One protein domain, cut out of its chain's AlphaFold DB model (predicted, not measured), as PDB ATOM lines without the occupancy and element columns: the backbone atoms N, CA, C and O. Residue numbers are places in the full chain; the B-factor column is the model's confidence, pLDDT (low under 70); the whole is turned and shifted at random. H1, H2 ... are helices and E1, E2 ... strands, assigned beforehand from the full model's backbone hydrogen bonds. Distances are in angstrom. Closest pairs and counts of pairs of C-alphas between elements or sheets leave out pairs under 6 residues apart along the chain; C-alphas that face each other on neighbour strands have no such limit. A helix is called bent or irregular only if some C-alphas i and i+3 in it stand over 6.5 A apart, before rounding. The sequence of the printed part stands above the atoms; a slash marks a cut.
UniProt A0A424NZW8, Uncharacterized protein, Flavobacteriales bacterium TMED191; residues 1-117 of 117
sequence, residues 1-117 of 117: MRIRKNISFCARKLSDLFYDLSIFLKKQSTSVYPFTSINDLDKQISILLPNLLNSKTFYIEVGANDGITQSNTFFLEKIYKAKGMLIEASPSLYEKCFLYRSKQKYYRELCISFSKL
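Overview. This is residues 1 to 117 of the 117 residues of an uncharacterized protein of Flavobacteriales bacterium TMED191 (UniProt A0A424NZW8). What does the model look like at first sight? It is a small body with one long helix, H1, on one side of it; residues 1 to 19, of which 2 to 19 belong to H1, stick out as an arm and make much of the length, and in the body two short parallel strands, E1 and E2, lie side by side, with the short helices H2, H3 and H4 around them. What is it made of, and how large is it? The 117 printed residues hold four named helices and two named strands in the order H1 H2 E1 H3 E2 H4, mostly helix, and the sheet's order is E1, E2. The whole is only just loose, close to compact, with a radius of gyration of the C-alphas of 16.4 A, and elongated, spanning 61 by 37 by 28 A.

Along the chain. Where does the first helix run? H1 is residues 2 to 29, 41.1 A from C-alpha 2 at (-3.191, -46.027, 47.315) to C-alpha 29 at (-5.144, -38.332, 6.977). What follows it? H2 is residues 38 to 48, 16.6 A, and irregular: C-alphas 39 and 42 are 8.4 A apart. E1 is residues 58 to 62, 13.6 A, and H3 is residues 74 to 80, 10.1 A. Where do the last elements lie? E2 is residues 83 to 87, 13.6 A, and H4 is residues 91 to 101, 15.1 A, ending at C-alpha 101 at (7.655, -45.388, 11.940).

Arrangement. How do the strands pair? E1 and E2 are parallel at 14 degrees, with N 61 and O 85 at 2.9 A and N 87 and O 61 at 2.8 A, within hydrogen-bond range. E1, H3 and E2 form a strand-helix-strand unit, two parallel neighbour strands joined through a helix, with a right-handed crossover. What stands by the sheet? The closest C-alphas of H3 and E2, Glu 77 and Lys 83, are 6.4 A apart; those of E2 and H4, Ile 87 and Tyr 94, are 7.9 A apart. H2 and H3 are close but not clearly touching, with their closest C-alphas, Asp 42 and Phe 75, 7.1 A apart, at a shallow tilt of 25 degrees, the same way. Where is H1, and how are the helix backbones? H1 is near H4, with 7 pairs of C-alphas within 10 A, and apart from H2. Every O i to N i+4 pair is within hydrogen-bond range in H1, H3 and H4, and 5 of 7 in H2.

Size, cuts and confidence. How far does it reach? The two C-alphas farthest apart, Met 1 and Asn 51, are 61.1 A apart, and the printed part has no cut. Which link is long, and where is confidence low? The link E1 to H3 is long, with 11 residues. Residues 1 to 7 and 103 to 117 have pLDDT under 70.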
ATOM      1  N   MET A   1      -4.121 -43.217  50.527       54.88
ATOM      2  CA  MET A   1      -3.059 -42.814  49.566       54.88
ATOM      3  C   MET A   1      -2.866 -43.764  48.362       54.88
ATOM      4  O   MET A   1      -2.303 -43.334  47.364       54.88
ATOM      5  N   ARG A   2      -3.350 -45.022  48.399       51.22
ATOM      6  CA  ARG A   2      -3.191 -46.027  47.315       51.22
ATOM      7  C   ARG A   2      -4.207 -45.881  46.160       51.22
ATOM      8  O   ARG A   2      -3.835 -45.991  45.001       51.22
ATOM      9  N   ILE A   3      -5.454 -45.508  46.467       57.06
ATOM     10  CA  ILE A   3      -6.551 -45.344  45.487       57.06
ATOM     11  C   ILE A   3      -6.301 -44.169  44.519       57.06
ATOM     12  O   ILE A   3      -6.448 -44.327  43.310       57.06
ATOM     13  N   ARG A   4      -5.825 -43.015  45.018       56.94
ATOM     14  CA  ARG A   4      -5.502 -41.841  44.175       56.94
ATOM     15  C   ARG A   4      -4.389 -42.115  43.148       56.94
ATOM     16  O   ARG A   4      -4.457 -41.591  42.042       56.94
ATOM     17  N   LYS A   5      -3.401 -42.962  43.478       60.50
ATOM     18  CA  LYS A   5      -2.332 -43.372  42.543       60.50
ATOM     19  C   LYS A   5      -2.844 -44.301  41.431       60.50
ATOM     20  O   LYS A   5      -2.365 -44.219  40.307       60.50
ATOM     21  N   ASN A   6      -3.840 -45.141  41.719       64.00
ATOM     22  CA  ASN A   6      -4.442 -46.031  40.721       64.00
ATOM     23  C   ASN A   6      -5.349 -45.268  39.744       64.00
ATOM     24  O   ASN A   6      -5.334 -45.547  38.548       64.00
ATOM     25  N   ILE A   7      -6.080 -44.260  40.234       67.38
ATOM     26  CA  ILE A   7      -6.895 -43.378  39.387       67.38
ATOM     27  C   ILE A   7      -5.997 -42.568  38.440       67.38
ATOM     28  O   ILE A   7      -6.274 -42.505  37.245       67.38
ATOM     29  N   SER A   8      -4.873 -42.023  38.930       75.88
ATOM     30  CA  SER A   8      -3.925 -41.296  38.071       75.88
ATOM     31  C   SER A   8      -3.192 -42.200  37.074       75.88
ATOM     32  O   SER A   8      -2.793 -41.751  36.002       75.88
ATOM     33  N   PHE A   9      -3.002 -43.481  37.396       82.44
ATOM     34  CA  PHE A   9      -2.479 -44.463  36.449       82.44
ATOM     35  C   PHE A   9      -3.485 -44.775  35.335       82.44
ATOM     36  O   PHE A   9      -3.121 -44.736  34.163       82.44
ATOM     37  N   CYS A  10      -4.753 -45.019  35.684       83.75
ATOM     38  CA  CYS A  10      -5.807 -45.283  34.704       83.75
ATOM     39  C   CYS A  10      -6.024 -44.082  33.768       83.75
ATOM     40  O   CYS A  10      -6.087 -44.253  32.553       83.75
ATOM     41  N   ALA A  11      -6.030 -42.862  34.318       88.00
ATOM     42  CA  ALA A  11      -6.142 -41.633  33.535       88.00
ATOM     43  C   ALA A  11      -4.991 -41.465  32.528       88.00
ATOM     44  O   ALA A  11      -5.248 -41.143  31.373       88.00
ATOM     45  N   ARG A  12      -3.741 -41.749  32.934       85.62
ATOM     46  CA  ARG A  12      -2.577 -41.718  32.029       85.62
ATOM     47  C   ARG A  12      -2.687 -42.746  30.907       85.62
ATOM     48  O   ARG A  12      -2.494 -42.414  29.746       85.62
ATOM     49  N   LYS A  13      -3.081 -43.978  31.234       89.44
ATOM     50  CA  LYS A  13      -3.261 -45.027  30.223       89.44
ATOM     51  C   LYS A  13      -4.355 -44.668  29.215       89.44
ATOM     52  O   LYS A  13      -4.209 -44.926  28.026       89.44
ATOM     53  N   LEU A  14      -5.443 -44.063  29.690       92.31
ATOM     54  CA  LEU A  14      -6.514 -43.590  28.825       92.31
ATOM     55  C   LEU A  14      -6.048 -42.415  27.949       92.31
ATOM     56  O   LEU A  14      -6.354 -42.402  26.761       92.31
ATOM     57  N   SER A  15      -5.270 -41.469  28.490       91.25
ATOM     58  CA  SER A  15      -4.700 -40.380  27.687       91.25
ATOM     59  C   SER A  15      -3.714 -40.879  26.634       91.25
ATOM     60  O   SER A  15      -3.745 -40.386  25.512       91.25
ATOM     61  N   ASP A  16      -2.889 -41.878  26.960       91.00
ATOM     62  CA  ASP A  16      -1.974 -42.502  25.999       91.00
ATOM     63  C   ASP A  16      -2.753 -43.210  24.884       91.00
ATOM     64  O   ASP A  16      -2.445 -43.021  23.711       91.00
ATOM     65  N   LEU A  17      -3.837 -43.919  25.224       93.38
ATOM     66  CA  LEU A  17      -4.730 -44.529  24.235       93.38
ATOM     67  C   LEU A  17      -5.355 -43.482  23.299       93.38
ATOM     68  O   LEU A  17      -5.395 -43.685  22.085       93.38
ATOM     69  N   PHE A  18      -5.838 -42.359  23.840       95.44
ATOM     70  CA  PHE A  18      -6.369 -41.265  23.023       95.44
ATOM     71  C   PHE A  18      -5.287 -40.627  22.146       95.44
ATOM     72  O   PHE A  18      -5.559 -40.294  20.992       95.44
ATOM     73  N   TYR A  19      -4.062 -40.493  22.659       94.25
ATOM     74  CA  TYR A  19      -2.921 -40.005  21.891       94.25
ATOM     75  C   TYR A  19      -2.609 -40.941  20.723       94.25
ATOM     76  O   TYR A  19      -2.593 -40.495  19.579       94.25
ATOM     77  N   ASP A  20      -2.462 -42.240  20.979       94.12
ATOM     78  CA  ASP A  20      -2.217 -43.257  19.953       94.12
ATOM     79  C   ASP A  20      -3.314 -43.264  18.885       94.12
ATOM     80  O   ASP A  20      -3.025 -43.315  17.687       94.12
ATOM     81  N   LEU A  21      -4.580 -43.149  19.304       95.62
ATOM     82  CA  LEU A  21      -5.711 -43.033  18.389       95.62
ATOM     83  C   LEU A  21      -5.617 -41.761  17.534       95.62
ATOM     84  O   LEU A  21      -5.843 -41.814  16.325       95.62
ATOM     85  N   SER A  22      -5.241 -40.627  18.127       95.50
ATOM     86  CA  SER A  22      -5.059 -39.371  17.390       95.50
ATOM     87  C   SER A  22      -3.936 -39.468  16.353       95.50
ATOM     88  O   SER A  22      -4.097 -39.014  15.217       95.50
ATOM     89  N   ILE A  23      -2.831 -40.137  16.697       95.00
ATOM     90  CA  ILE A  23      -1.717 -40.385  15.782       95.00
ATOM     91  C   ILE A  23      -2.140 -41.328  14.662       95.00
ATOM     92  O   ILE A  23      -1.822 -41.078  13.500       95.00
ATOM     93  N   PHE A  24      -2.891 -42.383  14.980       94.19
ATOM     94  CA  PHE A  24      -3.451 -43.291  13.985       94.19
ATOM     95  C   PHE A  24      -4.315 -42.539  12.962       94.19
ATOM     96  O   PHE A  24      -4.094 -42.667  11.756       94.19
ATOM     97  N   LEU A  25      -5.239 -41.694  13.430       94.81
ATOM     98  CA  LEU A  25      -6.091 -40.877  12.563       94.81
ATOM     99  C   LEU A  25      -5.271 -39.892  11.721       94.81
ATOM    100  O   LEU A  25      -5.498 -39.768  10.517       94.81
ATOM    101  N   LYS A  26      -4.266 -39.236  12.316       93.94
ATOM    102  CA  LYS A  26      -3.379 -38.314  11.596       93.94
ATOM    103  C   LYS A  26      -2.569 -39.035  10.521       93.94
ATOM    104  O   LYS A  26      -2.498 -38.574   9.385       93.94
ATOM    105  N   LYS A  27      -2.046 -40.221  10.831       91.62
ATOM    106  CA  LYS A  27      -1.353 -41.085   9.872       91.62
ATOM    107  C   LYS A  27      -2.262 -41.494   8.713       91.62
ATOM    108  O   LYS A  27      -1.788 -41.530   7.580       91.62
ATOM    109  N   GLN A  28      -3.545 -41.756   8.956       92.88
ATOM    110  CA  GLN A  28      -4.503 -42.032   7.884       92.88
ATOM    111  C   GLN A  28      -4.770 -40.784   7.025       92.88
ATOM    112  O   GLN A  28      -4.733 -40.862   5.797       92.88
ATOM    113  N   SER A  29      -4.951 -39.621   7.658       93.44
ATOM    114  CA  SER A  29      -5.144 -38.332   6.977       93.44
ATOM    115  C   SER A  29      -3.963 -37.952   6.076       93.44
ATOM    116  O   SER A  29      -4.166 -37.388   4.999       93.44
ATOM    117  N   THR A  30      -2.738 -38.358   6.432       92.38
ATOM    118  CA  THR A  30      -1.540 -38.083   5.618       92.38
ATOM    119  C   THR A  30      -1.526 -38.736   4.240       92.38
ATOM    120  O   THR A  30      -0.699 -38.382   3.406       92.38
ATOM    121  N   SER A  31      -2.456 -39.659   3.968       91.12
ATOM    122  CA  SER A  31      -2.681 -40.159   2.610       91.12
ATOM    123  C   SER A  31      -3.243 -39.088   1.669       91.12
ATOM    124  O   SER A  31      -3.070 -39.210   0.462       91.12
ATOM    125  N   VAL A  32      -3.929 -38.077   2.210       94.19
ATOM    126  CA  VAL A  32      -4.473 -36.933   1.463       94.19
ATOM    127  C   VAL A  32      -3.566 -35.716   1.625       94.19
ATOM    128  O   VAL A  32      -3.306 -35.011   0.656       94.19
ATOM    129  N   TYR A  33      -3.057 -35.482   2.840       93.69
ATOM    130  CA  TYR A  33      -2.219 -34.324   3.149       93.69
ATOM    131  C   TYR A  33      -0.976 -34.722   3.968       93.69
ATOM    132  O   TYR A  33      -1.053 -34.832   5.193       93.69
ATOM    133  N   PRO A  34       0.173 -34.974   3.315       94.19
ATOM    134  CA  PRO A  34       1.330 -35.620   3.941       94.19
ATOM    135  C   PRO A  34       2.206 -34.694   4.797       94.19
ATOM    136  O   PRO A  34       3.160 -35.176   5.405       94.19
ATOM    137  N   PHE A  35       1.903 -33.395   4.842       96.69
ATOM    138  CA  PHE A  35       2.699 -32.394   5.546       96.69
ATOM    139  C   PHE A  35       2.266 -32.279   7.012       96.69
ATOM    140  O   PHE A  35       1.084 -32.107   7.326       96.69
ATOM    141  N   THR A  36       3.228 -32.408   7.916       96.31
ATOM    142  CA  THR A  36       3.025 -32.508   9.367       96.31
ATOM    143  C   THR A  36       3.962 -31.624  10.178       96.31
ATOM    144  O   THR A  36       3.815 -31.579  11.404       96.31
ATOM    145  N   SER A  37       4.912 -30.960   9.517       96.81
ATOM    146  CA  SER A  37       5.908 -30.104  10.152       96.81
ATOM    147  C   SER A  37       5.296 -28.876  10.829       96.81
ATOM    148  O   SER A  37       4.182 -28.440  10.522       96.81
ATOM    149  N   ILE A  38       6.050 -28.293  11.758       95.62
ATOM    150  CA  ILE A  38       5.767 -26.944  12.247       95.62
ATOM    151  C   ILE A  38       6.184 -25.932  11.178       95.62
ATOM    152  O   ILE A  38       7.212 -26.099  10.526       95.62
ATOM    153  N   ASN A  39       5.405 -24.854  11.040       96.12
ATOM    154  CA  ASN A  39       5.684 -23.736  10.132       96.12
ATOM    155  C   ASN A  39       5.874 -24.150   8.663       96.12
ATOM    156  O   ASN A  39       6.547 -23.447   7.909       96.12
ATOM    157  N   ASP A  40       5.282 -25.281   8.259       96.38
ATOM    158  CA  ASP A  40       5.352 -25.803   6.893       96.38
ATOM    159  C   ASP A  40       6.799 -25.989   6.374       96.38
ATOM    160  O   ASP A  40       7.069 -25.846   5.178       96.38
ATOM    161  N   LEU A  41       7.754 -26.306   7.257       96.69
ATOM    162  CA  LEU A  41       9.147 -26.580   6.887       96.69
ATOM    163  C   LEU A  41       9.270 -27.708   5.851       96.69
ATOM    164  O   LEU A  41      10.072 -27.619   4.924       96.69
ATOM    165  N   ASP A  42       8.441 -28.743   5.956       96.81
ATOM    166  CA  ASP A  42       8.358 -29.817   4.960       96.81
ATOM    167  C   ASP A  42       7.934 -29.317   3.565       96.81
ATOM    168  O   ASP A  42       8.532 -29.706   2.556       96.81
ATOM    169  N   LYS A  43       6.977 -28.385   3.475       97.31
ATOM    170  CA  LYS A  43       6.635 -27.729   2.201       97.31
ATOM    171  C   LYS A  43       7.787 -26.887   1.672       97.31
ATOM    172  O   LYS A  43       8.054 -26.925   0.472       97.31
ATOM    173  N   GLN A  44       8.483 -26.154   2.540       97.75
ATOM    174  CA  GLN A  44       9.637 -25.352   2.129       97.75
ATOM    175  C   GLN A  44      10.732 -26.239   1.527       97.75
ATOM    176  O   GLN A  44      11.250 -25.914   0.462       97.75
ATOM    177  N   ILE A  45      11.011 -27.406   2.123       96.62
ATOM    178  CA  ILE A  45      11.927 -28.405   1.547       96.62
ATOM    179  C   ILE A  45      11.449 -28.837   0.155       96.62
ATOM    180  O   ILE A  45      12.255 -28.892  -0.775       96.62
ATOM    181  N   SER A  46      10.144 -29.097  -0.011       96.31
ATOM    182  CA  SER A  46       9.578 -29.509  -1.304       96.31
ATOM    183  C   SER A  46       9.763 -28.478  -2.422       96.31
ATOM    184  O   SER A  46       9.961 -28.851  -3.576       96.31
ATOM    185  N   ILE A  47       9.751 -27.192  -2.063       97.44
ATOM    186  CA  ILE A  47       9.894 -26.069  -2.994       97.44
ATOM    187  C   ILE A  47      11.368 -25.755  -3.269       97.44
ATOM    188  O   ILE A  47      11.733 -25.486  -4.411       97.44
ATOM    189  N   LEU A  48      12.215 -25.772  -2.238       97.81
ATOM    190  CA  LEU A  48      13.611 -25.340  -2.333       97.81
ATOM    191  C   LEU A  48      14.528 -26.410  -2.925       97.81
ATOM    192  O   LEU A  48      15.501 -26.074  -3.599       97.81
ATOM    193  N   LEU A  49      14.242 -27.690  -2.676       96.19
ATOM    194  CA  LEU A  49      15.125 -28.802  -3.039       96.19
ATOM    195  C   LEU A  49      14.458 -29.863  -3.937       96.19
ATOM    196  O   LEU A  49      14.748 -31.045  -3.762       96.19
ATOM    197  N   PRO A  50      13.614 -29.510  -4.929       96.44
ATOM    198  CA  PRO A  50      12.787 -30.481  -5.657       96.44
ATOM    199  C   PRO A  50      13.615 -31.560  -6.369       96.44
ATOM    200  O   PRO A  50      13.236 -32.729  -6.390       96.44
ATOM    201  N   ASN A  51      14.795 -31.198  -6.880       97.44
ATOM    202  CA  ASN A  51      15.692 -32.121  -7.585       97.44
ATOM    203  C   ASN A  51      16.298 -33.195  -6.668       97.44
ATOM    204  O   ASN A  51      16.751 -34.234  -7.148       97.44
ATOM    205  N   LEU A  52      16.309 -32.959  -5.354       96.56
ATOM    206  CA  LEU A  52      16.813 -33.906  -4.369       96.56
ATOM    207  C   LEU A  52      15.733 -34.865  -3.868       96.56
ATOM    208  O   LEU A  52      16.075 -35.725  -3.067       96.56
ATOM    209  N   LEU A  53      14.470 -34.740  -4.300       97.12
ATOM    210  CA  LEU A  53      13.334 -35.494  -3.759       97.12
ATOM    211  C   LEU A  53      12.928 -36.648  -4.675       97.12
ATOM    212  O   LEU A  53      12.269 -36.474  -5.697       97.12
ATOM    213  N   ASN A  54      13.343 -37.853  -4.304       96.94
ATOM    214  CA  ASN A  54      13.056 -39.094  -5.006       96.94
ATOM    215  C   ASN A  54      13.305 -40.299  -4.075       96.94
ATOM    216  O   ASN A  54      13.624 -40.162  -2.897       96.94
ATOM    217  N   SER A  55      13.178 -41.516  -4.599       94.94
ATOM    218  CA  SER A  55      13.363 -42.741  -3.809       94.94
ATOM    219  C   SER A  55      14.809 -43.016  -3.385       94.94
ATOM    220  O   SER A  55      15.038 -43.891  -2.548       94.94
ATOM    221  N   LYS A  56      15.789 -42.297  -3.947       95.31
ATOM    222  CA  LYS A  56      17.205 -42.364  -3.556       95.31
ATOM    223  C   LYS A  56      17.577 -41.301  -2.522       95.31
ATOM    224  O   LYS A  56      18.701 -41.326  -2.030       95.31
ATOM    225  N   THR A  57      16.668 -40.384  -2.189       95.06
ATOM    226  CA  THR A  57      16.891 -39.390  -1.137       95.06
ATOM    227  C   THR A  57      17.147 -40.092   0.187       95.06
ATOM    228  O   THR A  57      16.373 -40.962   0.600       95.06
ATOM    229  N   PHE A  58      18.225 -39.680   0.851       93.69
ATOM    230  CA  PHE A  58      18.521 -40.054   2.221       93.69
ATOM    231  C   PHE A  58      18.457 -38.814   3.112       93.69
ATOM    232  O   PHE A  58      19.055 -37.795   2.774       93.69
ATOM    233  N   TYR A  59      17.738 -38.891   4.230       93.50
ATOM    234  CA  TYR A  59      17.632 -37.791   5.191       93.50
ATOM    235  C   TYR A  59      18.096 -38.206   6.588       93.50
ATOM    236  O   TYR A  59      18.074 -39.380   6.954       93.50
ATOM    237  N   ILE A  60      18.472 -37.212   7.389       92.75
ATOM    238  CA  ILE A  60      18.691 -37.355   8.828       92.75
ATOM    239  C   ILE A  60      17.845 -36.283   9.508       92.75
ATOM    240  O   ILE A  60      17.990 -35.101   9.202       92.75
ATOM    241  N   GLU A  61      16.951 -36.690  10.403       93.75
ATOM    242  CA  GLU A  61      16.131 -35.780  11.203       93.75
ATOM    243  C   GLU A  61      16.558 -35.861  12.664       93.75
ATOM    244  O   GLU A  61      16.479 -36.923  13.276       93.75
ATOM    245  N   VAL A  62      16.995 -34.735  13.225       93.19
ATOM    246  CA  VAL A  62      17.314 -34.599  14.650       93.19
ATOM    247  C   VAL A  62      16.160 -33.886  15.344       93.19
ATOM    248  O   VAL A  62      15.704 -32.853  14.861       93.19
ATOM    249  N   GLY A  63      15.701 -34.433  16.469       92.62
ATOM    250  CA  GLY A  63      14.469 -33.994  17.124       92.62
ATOM    251  C   GLY A  63      13.231 -34.563  16.435       92.62
ATOM    252  O   GLY A  63      12.279 -33.835  16.169       92.62
ATOM    253  N   ALA A  64      13.263 -35.858  16.094       93.56
ATOM    254  CA  ALA A  64      12.195 -36.519  15.349       93.56
ATOM    255  C   ALA A  64      10.858 -36.609  16.112       93.56
ATOM    256  O   ALA A  64       9.848 -36.978  15.508       93.56
ATOM    257  N   ASN A  65      10.825 -36.267  17.405       94.44
ATOM    258  CA  ASN A  65       9.634 -36.282  18.246       94.44
ATOM    259  C   ASN A  65       8.979 -37.679  18.240       94.44
ATOM    260  O   ASN A  65       9.671 -38.675  18.426       94.44
ATOM    261  N   ASP A  66       7.669 -37.796  18.011       94.62
ATOM    262  CA  ASP A  66       6.990 -39.088  17.834       94.62
ATOM    263  C   ASP A  66       7.083 -39.623  16.390       94.62
ATOM    264  O   ASP A  66       6.407 -40.582  16.019       94.62
ATOM    265  N   GLY A  67       7.884 -38.989  15.539       93.38
ATOM    266  CA  GLY A  67       8.083 -39.342  14.142       93.38
ATOM    267  C   GLY A  67       6.966 -38.893  13.198       93.38
ATOM    268  O   GLY A  67       7.200 -38.854  11.996       93.38
ATOM    269  N   ILE A  68       5.768 -38.541  13.666       94.62
ATOM    270  CA  ILE A  68       4.646 -38.141  12.798       94.62
ATOM    271  C   ILE A  68       4.280 -36.684  13.037       94.62
ATOM    272  O   ILE A  68       4.243 -35.889  12.103       94.62
ATOM    273  N   THR A  69       3.973 -36.311  14.271       94.56
ATOM    274  CA  THR A  69       3.638 -34.933  14.602       94.56
ATOM    275  C   THR A  69       4.892 -34.081  14.591       94.56
ATOM    276  O   THR A  69       5.911 -34.442  15.177       94.56
ATOM    277  N   GLN A  70       4.800 -32.928  13.923       95.88
ATOM    278  CA  GLN A  70       5.901 -31.974  13.798       95.88
ATOM    279  C   GLN A  70       7.113 -32.527  13.029       95.88
ATOM    280  O   GLN A  70       8.147 -31.871  13.004       95.88
ATOM    281  N   SER A  71       6.996 -33.687  12.368       96.06
ATOM    282  CA  SER A  71       8.101 -34.236  11.583       96.06
ATOM    283  C   SER A  71       8.263 -33.482  10.269       96.06
ATOM    284  O   SER A  71       7.304 -33.302   9.513       96.06
ATOM    285  N   ASN A  72       9.508 -33.117   9.988       96.81
ATOM    286  CA  ASN A  72       9.947 -32.485   8.752       96.81
ATOM    287  C   ASN A  72      10.188 -33.505   7.633       96.81
ATOM    288  O   ASN A  72      10.265 -33.126   6.469       96.81
ATOM    289  N   THR A  73      10.322 -34.795   7.957       96.06
ATOM    290  CA  THR A  73      10.707 -35.833   6.983       96.06
ATOM    291  C   THR A  73       9.623 -36.867   6.714       96.06
ATOM    292  O   THR A  73       9.784 -37.710   5.834       96.06
ATOM    293  N   PHE A  74       8.498 -36.827   7.430       95.75
ATOM    294  CA  PHE A  74       7.423 -37.806   7.248       95.75
ATOM    295  C   PHE A  74       6.863 -37.816   5.816       95.75
ATOM    296  O   PHE A  74       6.633 -38.885   5.239       95.75
ATOM    297  N   PHE A  75       6.736 -36.642   5.192       96.50
ATOM    298  CA  PHE A  75       6.306 -36.526   3.797       96.50
ATOM    299  C   PHE A  75       7.306 -37.153   2.804       96.50
ATOM    300  O   PHE A  75       6.889 -37.653   1.759       96.50
ATOM    301  N   LEU A  76       8.605 -37.193   3.138       95.62
ATOM    302  CA  LEU A  76       9.645 -37.776   2.283       95.62
ATOM    303  C   LEU A  76       9.438 -39.282   2.107       95.62
ATOM    304  O   LEU A  76       9.480 -39.794   0.986       95.62
ATOM    305  N   GLU A  77       9.135 -39.986   3.199       92.69
ATOM    306  CA  GLU A  77       8.766 -41.403   3.137       92.69
ATOM    307  C   GLU A  77       7.460 -41.607   2.362       92.69
ATOM    308  O   GLU A  77       7.350 -42.524   1.548       92.69
ATOM    309  N   LYS A  78       6.453 -40.763   2.626       92.00
ATOM    310  CA  LYS A  78       5.097 -40.932   2.090       92.00
ATOM    311  C   LYS A  78       4.997 -40.677   0.592       92.00
ATOM    312  O   LYS A  78       4.361 -41.464  -0.104       92.00
ATOM    313  N   ILE A  79       5.602 -39.594   0.115       95.06
ATOM    314  CA  ILE A  79       5.500 -39.158  -1.280       95.06
ATOM    315  C   ILE A  79       6.609 -39.794  -2.117       95.06
ATOM    316  O   ILE A  79       6.344 -40.367  -3.173       95.06
ATOM    317  N   TYR A  80       7.853 -39.728  -1.638       94.88
ATOM    318  CA  TYR A  80       9.027 -40.059  -2.447       94.88
ATOM    319  C   TYR A  80       9.585 -41.455  -2.175       94.88
ATOM    320  O   TYR A  80      10.476 -41.897  -2.897       94.88
ATOM    321  N   LYS A  81       9.063 -42.179  -1.170       92.88
ATOM    322  CA  LYS A  81       9.628 -43.455  -0.688       92.88
ATOM    323  C   LYS A  81      11.097 -43.315  -0.268       92.88
ATOM    324  O   LYS A  81      11.860 -44.280  -0.353       92.88
ATOM    325  N   ALA A  82      11.484 -42.104   0.138       92.81
ATOM    326  CA  ALA A  82      12.816 -41.805   0.631       92.81
ATOM    327  C   ALA A  82      13.096 -42.598   1.910       92.81
ATOM    328  O   ALA A  82      12.177 -42.989   2.635       92.81
ATOM    329  N   LYS A  83      14.379 -42.814   2.190       89.62
ATOM    330  CA  LYS A  83      14.838 -43.473   3.416       89.62
ATOM    331  C   LYS A  83      15.573 -42.462   4.280       89.62
ATOM    332  O   LYS A  83      16.051 -41.451   3.782       89.62
ATOM    333  N   GLY A  84      15.700 -42.740   5.567       89.69
ATOM    334  CA  GLY A  84      16.478 -41.869   6.428       89.69
ATOM    335  C   GLY A  84      16.593 -42.368   7.850       89.69
ATOM    336  O   GLY A  84      16.092 -43.439   8.195       89.69
ATOM    337  N   MET A  85      17.270 -41.562   8.656       88.88
ATOM    338  CA  MET A  85      17.528 -41.802  10.068       88.88
ATOM    339  C   MET A  85      16.805 -40.751  10.910       88.88
ATOM    340  O   MET A  85      16.831 -39.564  10.591       88.88
ATOM    341  N   LEU A  86      16.163 -41.195  11.987       92.12
ATOM    342  CA  LEU A  86      15.450 -40.338  12.930       92.12
ATOM    343  C   LEU A  86      16.208 -40.350  14.252       92.12
ATOM    344  O   LEU A  86      16.578 -41.407  14.737       92.12
ATOM    345  N   ILE A  87      16.451 -39.198  14.852       88.81
ATOM    346  CA  ILE A  87      17.196 -39.078  16.105       88.81
ATOM    347  C   ILE A  87      16.311 -38.311  17.081       88.81
ATOM    348  O   ILE A  87      15.856 -37.214  16.770       88.81
ATOM    349  N   GLU A  88      16.059 -38.882  18.259       90.56
ATOM    350  CA  GLU A  88      15.186 -38.280  19.269       90.56
ATOM    351  C   GLU A  88      15.754 -38.522  20.663       90.56
ATOM    352  O   GLU A  88      15.872 -39.661  21.103       90.56
ATOM    353  N   ALA A  89      16.097 -37.446  21.369       88.00
ATOM    354  CA  ALA A  89      16.747 -37.542  22.669       88.00
ATOM    355  C   ALA A  89      15.803 -38.077  23.756       88.00
ATOM    356  O   ALA A  89      16.234 -38.869  24.595       88.00
ATOM    357  N   SER A  90      14.527 -37.685  23.737       90.69
ATOM    358  CA  SER A  90      13.543 -38.091  24.740       90.69
ATOM    359  C   SER A  90      13.197 -39.580  24.611       90.69
ATOM    360  O   SER A  90      12.631 -39.976  23.591       90.69
ATOM    361  N   PRO A  91      13.442 -40.419  25.641       87.69
ATOM    362  CA  PRO A  91      13.151 -41.853  25.565       87.69
ATOM    363  C   PRO A  91      11.678 -42.171  25.267       87.69
ATOM    364  O   PRO A  91      11.382 -43.065  24.480       87.69
ATOM    365  N   SER A  92      10.740 -41.411  25.842       88.94
ATOM    366  CA  SER A  92       9.306 -41.644  25.631       88.94
ATOM    367  C   SER A  92       8.845 -41.273  24.220       88.94
ATOM    368  O   SER A  92       7.961 -41.925  23.666       88.94
ATOM    369  N   LEU A  93       9.442 -40.240  23.619       91.12
ATOM    370  CA  LEU A  93       9.163 -39.860  22.233       91.12
ATOM    371  C   LEU A  93       9.867 -40.798  21.258       91.12
ATOM    372  O   LEU A  93       9.250 -41.218  20.288       91.12
ATOM    373  N   TYR A  94      11.091 -41.218  21.573       89.25
ATOM    374  CA  TYR A  94      11.807 -42.269  20.860       89.25
ATOM    375  C   TYR A  94      10.966 -43.549  20.745       89.25
ATOM    376  O   TYR A  94      10.812 -44.080  19.646       89.25
ATOM    377  N   GLU A  95      10.375 -44.028  21.847       89.38
ATOM    378  CA  GLU A  95       9.535 -45.231  21.840       89.38
ATOM    379  C   GLU A  95       8.316 -45.067  20.926       89.38
ATOM    380  O   GLU A  95       8.001 -45.964  20.140       89.38
ATOM    381  N   LYS A  96       7.664 -43.901  20.975       91.62
ATOM    382  CA  LYS A  96       6.540 -43.562  20.093       91.62
ATOM    383  C   LYS A  96       6.972 -43.463  18.630       91.62
ATOM    384  O   LYS A  96       6.346 -44.077  17.770       91.62
ATOM    385  N   CYS A  97       8.075 -42.777  18.347       91.38
ATOM    386  CA  CYS A  97       8.673 -42.666  17.017       91.38
ATOM    387  C   CYS A  97       8.987 -44.035  16.431       91.38
ATOM    388  O   CYS A  97       8.569 -44.359  15.313       91.38
ATOM    389  N   PHE A  98       9.637 -44.885  17.223       87.06
ATOM    390  CA  PHE A  98       9.890 -46.264  16.861       87.06
ATOM    391  C   PHE A  98       8.573 -46.995  16.583       87.06
ATOM    392  O   PHE A  98       8.411 -47.560  15.505       87.06
ATOM    393  N   LEU A  99       7.584 -46.943  17.475       88.50
ATOM    394  CA  LEU A  99       6.292 -47.609  17.280       88.50
ATOM    395  C   LEU A  99       5.585 -47.160  15.986       88.50
ATOM    396  O   LEU A  99       5.049 -47.986  15.238       88.50
ATOM    397  N   TYR A 100       5.584 -45.856  15.706       90.75
ATOM    398  CA  TYR A 100       4.817 -45.275  14.612       90.75
ATOM    399  C   TYR A 100       5.528 -45.343  13.252       90.75
ATOM    400  O   TYR A 100       4.826 -45.424  12.231       90.75
ATOM    401  N   ARG A 101       6.872 -45.367  13.199       87.00
ATOM    402  CA  ARG A 101       7.655 -45.388  11.940       87.00
ATOM    403  C   ARG A 101       8.466 -46.660  11.671       87.00
ATOM    404  O   ARG A 101       8.736 -46.938  10.508       87.00
ATOM    405  N   SER A 102       8.734 -47.523  12.656       70.38
ATOM    406  CA  SER A 102       9.568 -48.736  12.462       70.38
ATOM    407  C   SER A 102       8.963 -49.834  11.571       70.38
ATOM    408  O   SER A 102       9.652 -50.786  11.207       70.38
ATOM    409  N   LYS A 103       7.680 -49.746  11.190       58.47
ATOM    410  CA  LYS A 103       7.006 -50.791  10.391       58.47
ATOM    411  C   LYS A 103       7.354 -50.782   8.892       58.47
ATOM    412  O   LYS A 103       6.881 -51.666   8.175       58.47
ATOM    413  N   GLN A 104       8.168 -49.846   8.394       48.84
ATOM    414  CA  GLN A 104       8.671 -49.924   7.016       48.84
ATOM    415  C   GLN A 104       9.875 -50.882   6.934       48.84
ATOM    416  O   GLN A 104      10.982 -50.584   7.360       48.84
ATOM    417  N   LYS A 105       9.596 -52.066   6.377       43.53
ATOM    418  CA  LYS A 105      10.351 -53.335   6.362       43.53
ATOM    419  C   LYS A 105      11.835 -53.343   5.944       43.53
ATOM    420  O   LYS A 105      12.384 -54.437   5.892       43.53
ATOM    421  N   TYR A 106      12.492 -52.222   5.638       36.94
ATOM    422  CA  TYR A 106      13.790 -52.291   4.953       36.94
ATOM    423  C   TYR A 106      15.036 -51.943   5.758       36.94
ATOM    424  O   TYR A 106      16.062 -52.499   5.403       36.94
ATOM    425  N   TYR A 107      14.991 -51.159   6.839       36.62
ATOM    426  CA  TYR A 107      16.165 -50.995   7.713       36.62
ATOM    427  C   TYR A 107      15.728 -50.731   9.159       36.62
ATOM    428  O   TYR A 107      15.022 -49.767   9.445       36.62
ATOM    429  N   ARG A 108      16.115 -51.638  10.064       40.91
ATOM    430  CA  ARG A 108      15.922 -51.564  11.523       40.91
ATOM    431  C   ARG A 108      17.017 -50.712  12.179       40.91
ATOM    432  O   ARG A 108      17.607 -51.135  13.153       40.91
ATOM    433  N   GLU A 109      17.334 -49.537  11.673       42.19
ATOM    434  CA  GLU A 109      18.472 -48.762  12.181       42.19
ATOM    435  C   GLU A 109      18.176 -47.294  11.887       42.19
ATOM    436  O   GLU A 109      17.957 -46.934  10.741       42.19
ATOM    437  N   LEU A 110      18.080 -46.361  12.816       50.97
ATOM    438  CA  LEU A 110      18.290 -46.323  14.248       50.97
ATOM    439  C   LEU A 110      17.466 -45.099  14.653       50.97
ATOM    440  O   LEU A 110      17.822 -43.987  14.271       50.97
ATOM    441  N   CYS A 111      16.369 -45.275  15.388       51.66
ATOM    442  CA  CYS A 111      16.040 -44.205  16.314       51.66
ATOM    443  C   CYS A 111      17.167 -44.257  17.374       51.66
ATOM    444  O   CYS A 111      17.543 -45.347  17.811       51.66
ATOM    445  N   ILE A 112      17.789 -43.136  17.722       56.06
ATOM    446  CA  ILE A 112      18.796 -43.104  18.796       56.06
ATOM    447  C   ILE A 112      18.282 -42.160  19.863       56.06
ATOM    448  O   ILE A 112      18.062 -40.985  19.575       56.06
ATOM    449  N   SER A 113      18.113 -42.686  21.077       46.41
ATOM    450  CA  SER A 113      17.924 -41.871  22.272       46.41
ATOM    451  C   SER A 113      19.272 -41.586  22.916       46.41
ATOM    452  O   SER A 113      19.990 -42.499  23.321       46.41
ATOM    453  N   PHE A 114      19.607 -40.300  23.033       45.97
ATOM    454  CA  PHE A 114      20.705 -39.833  23.874       45.97
ATOM    455  C   PHE A 114      20.242 -39.820  25.335       45.97
ATOM    456  O   PHE A 114      19.905 -38.779  25.894       45.97
ATOM    457  N   SER A 115      20.208 -40.991  25.971       35.25
ATOM    458  CA  SER A 115      20.022 -41.084  27.419       35.25
ATOM    459  C   SER A 115      21.388 -41.035  28.110       35.25
ATOM    460  O   SER A 115      21.999 -42.064  28.344       35.25
ATOM    461  N   LYS A 116      21.859 -39.810  28.405       31.50
ATOM    462  CA  LYS A 116      23.080 -39.480  29.178       31.50
ATOM    463  C   LYS A 116      24.368 -40.206  28.738       31.50
ATOM    464  O   LYS A 116      24.632 -41.329  29.156       31.50
ATOM    465  N   LEU A 117      25.204 -39.493  27.979       35.75
ATOM    466  CA  LEU A 117      26.663 -39.624  28.096       35.75
ATOM    467  C   LEU A 117      27.141 -38.817  29.308       35.75
ATOM    468  O   LEU A 117      26.517 -37.759  29.570       35.75
TER     469      LEU A 117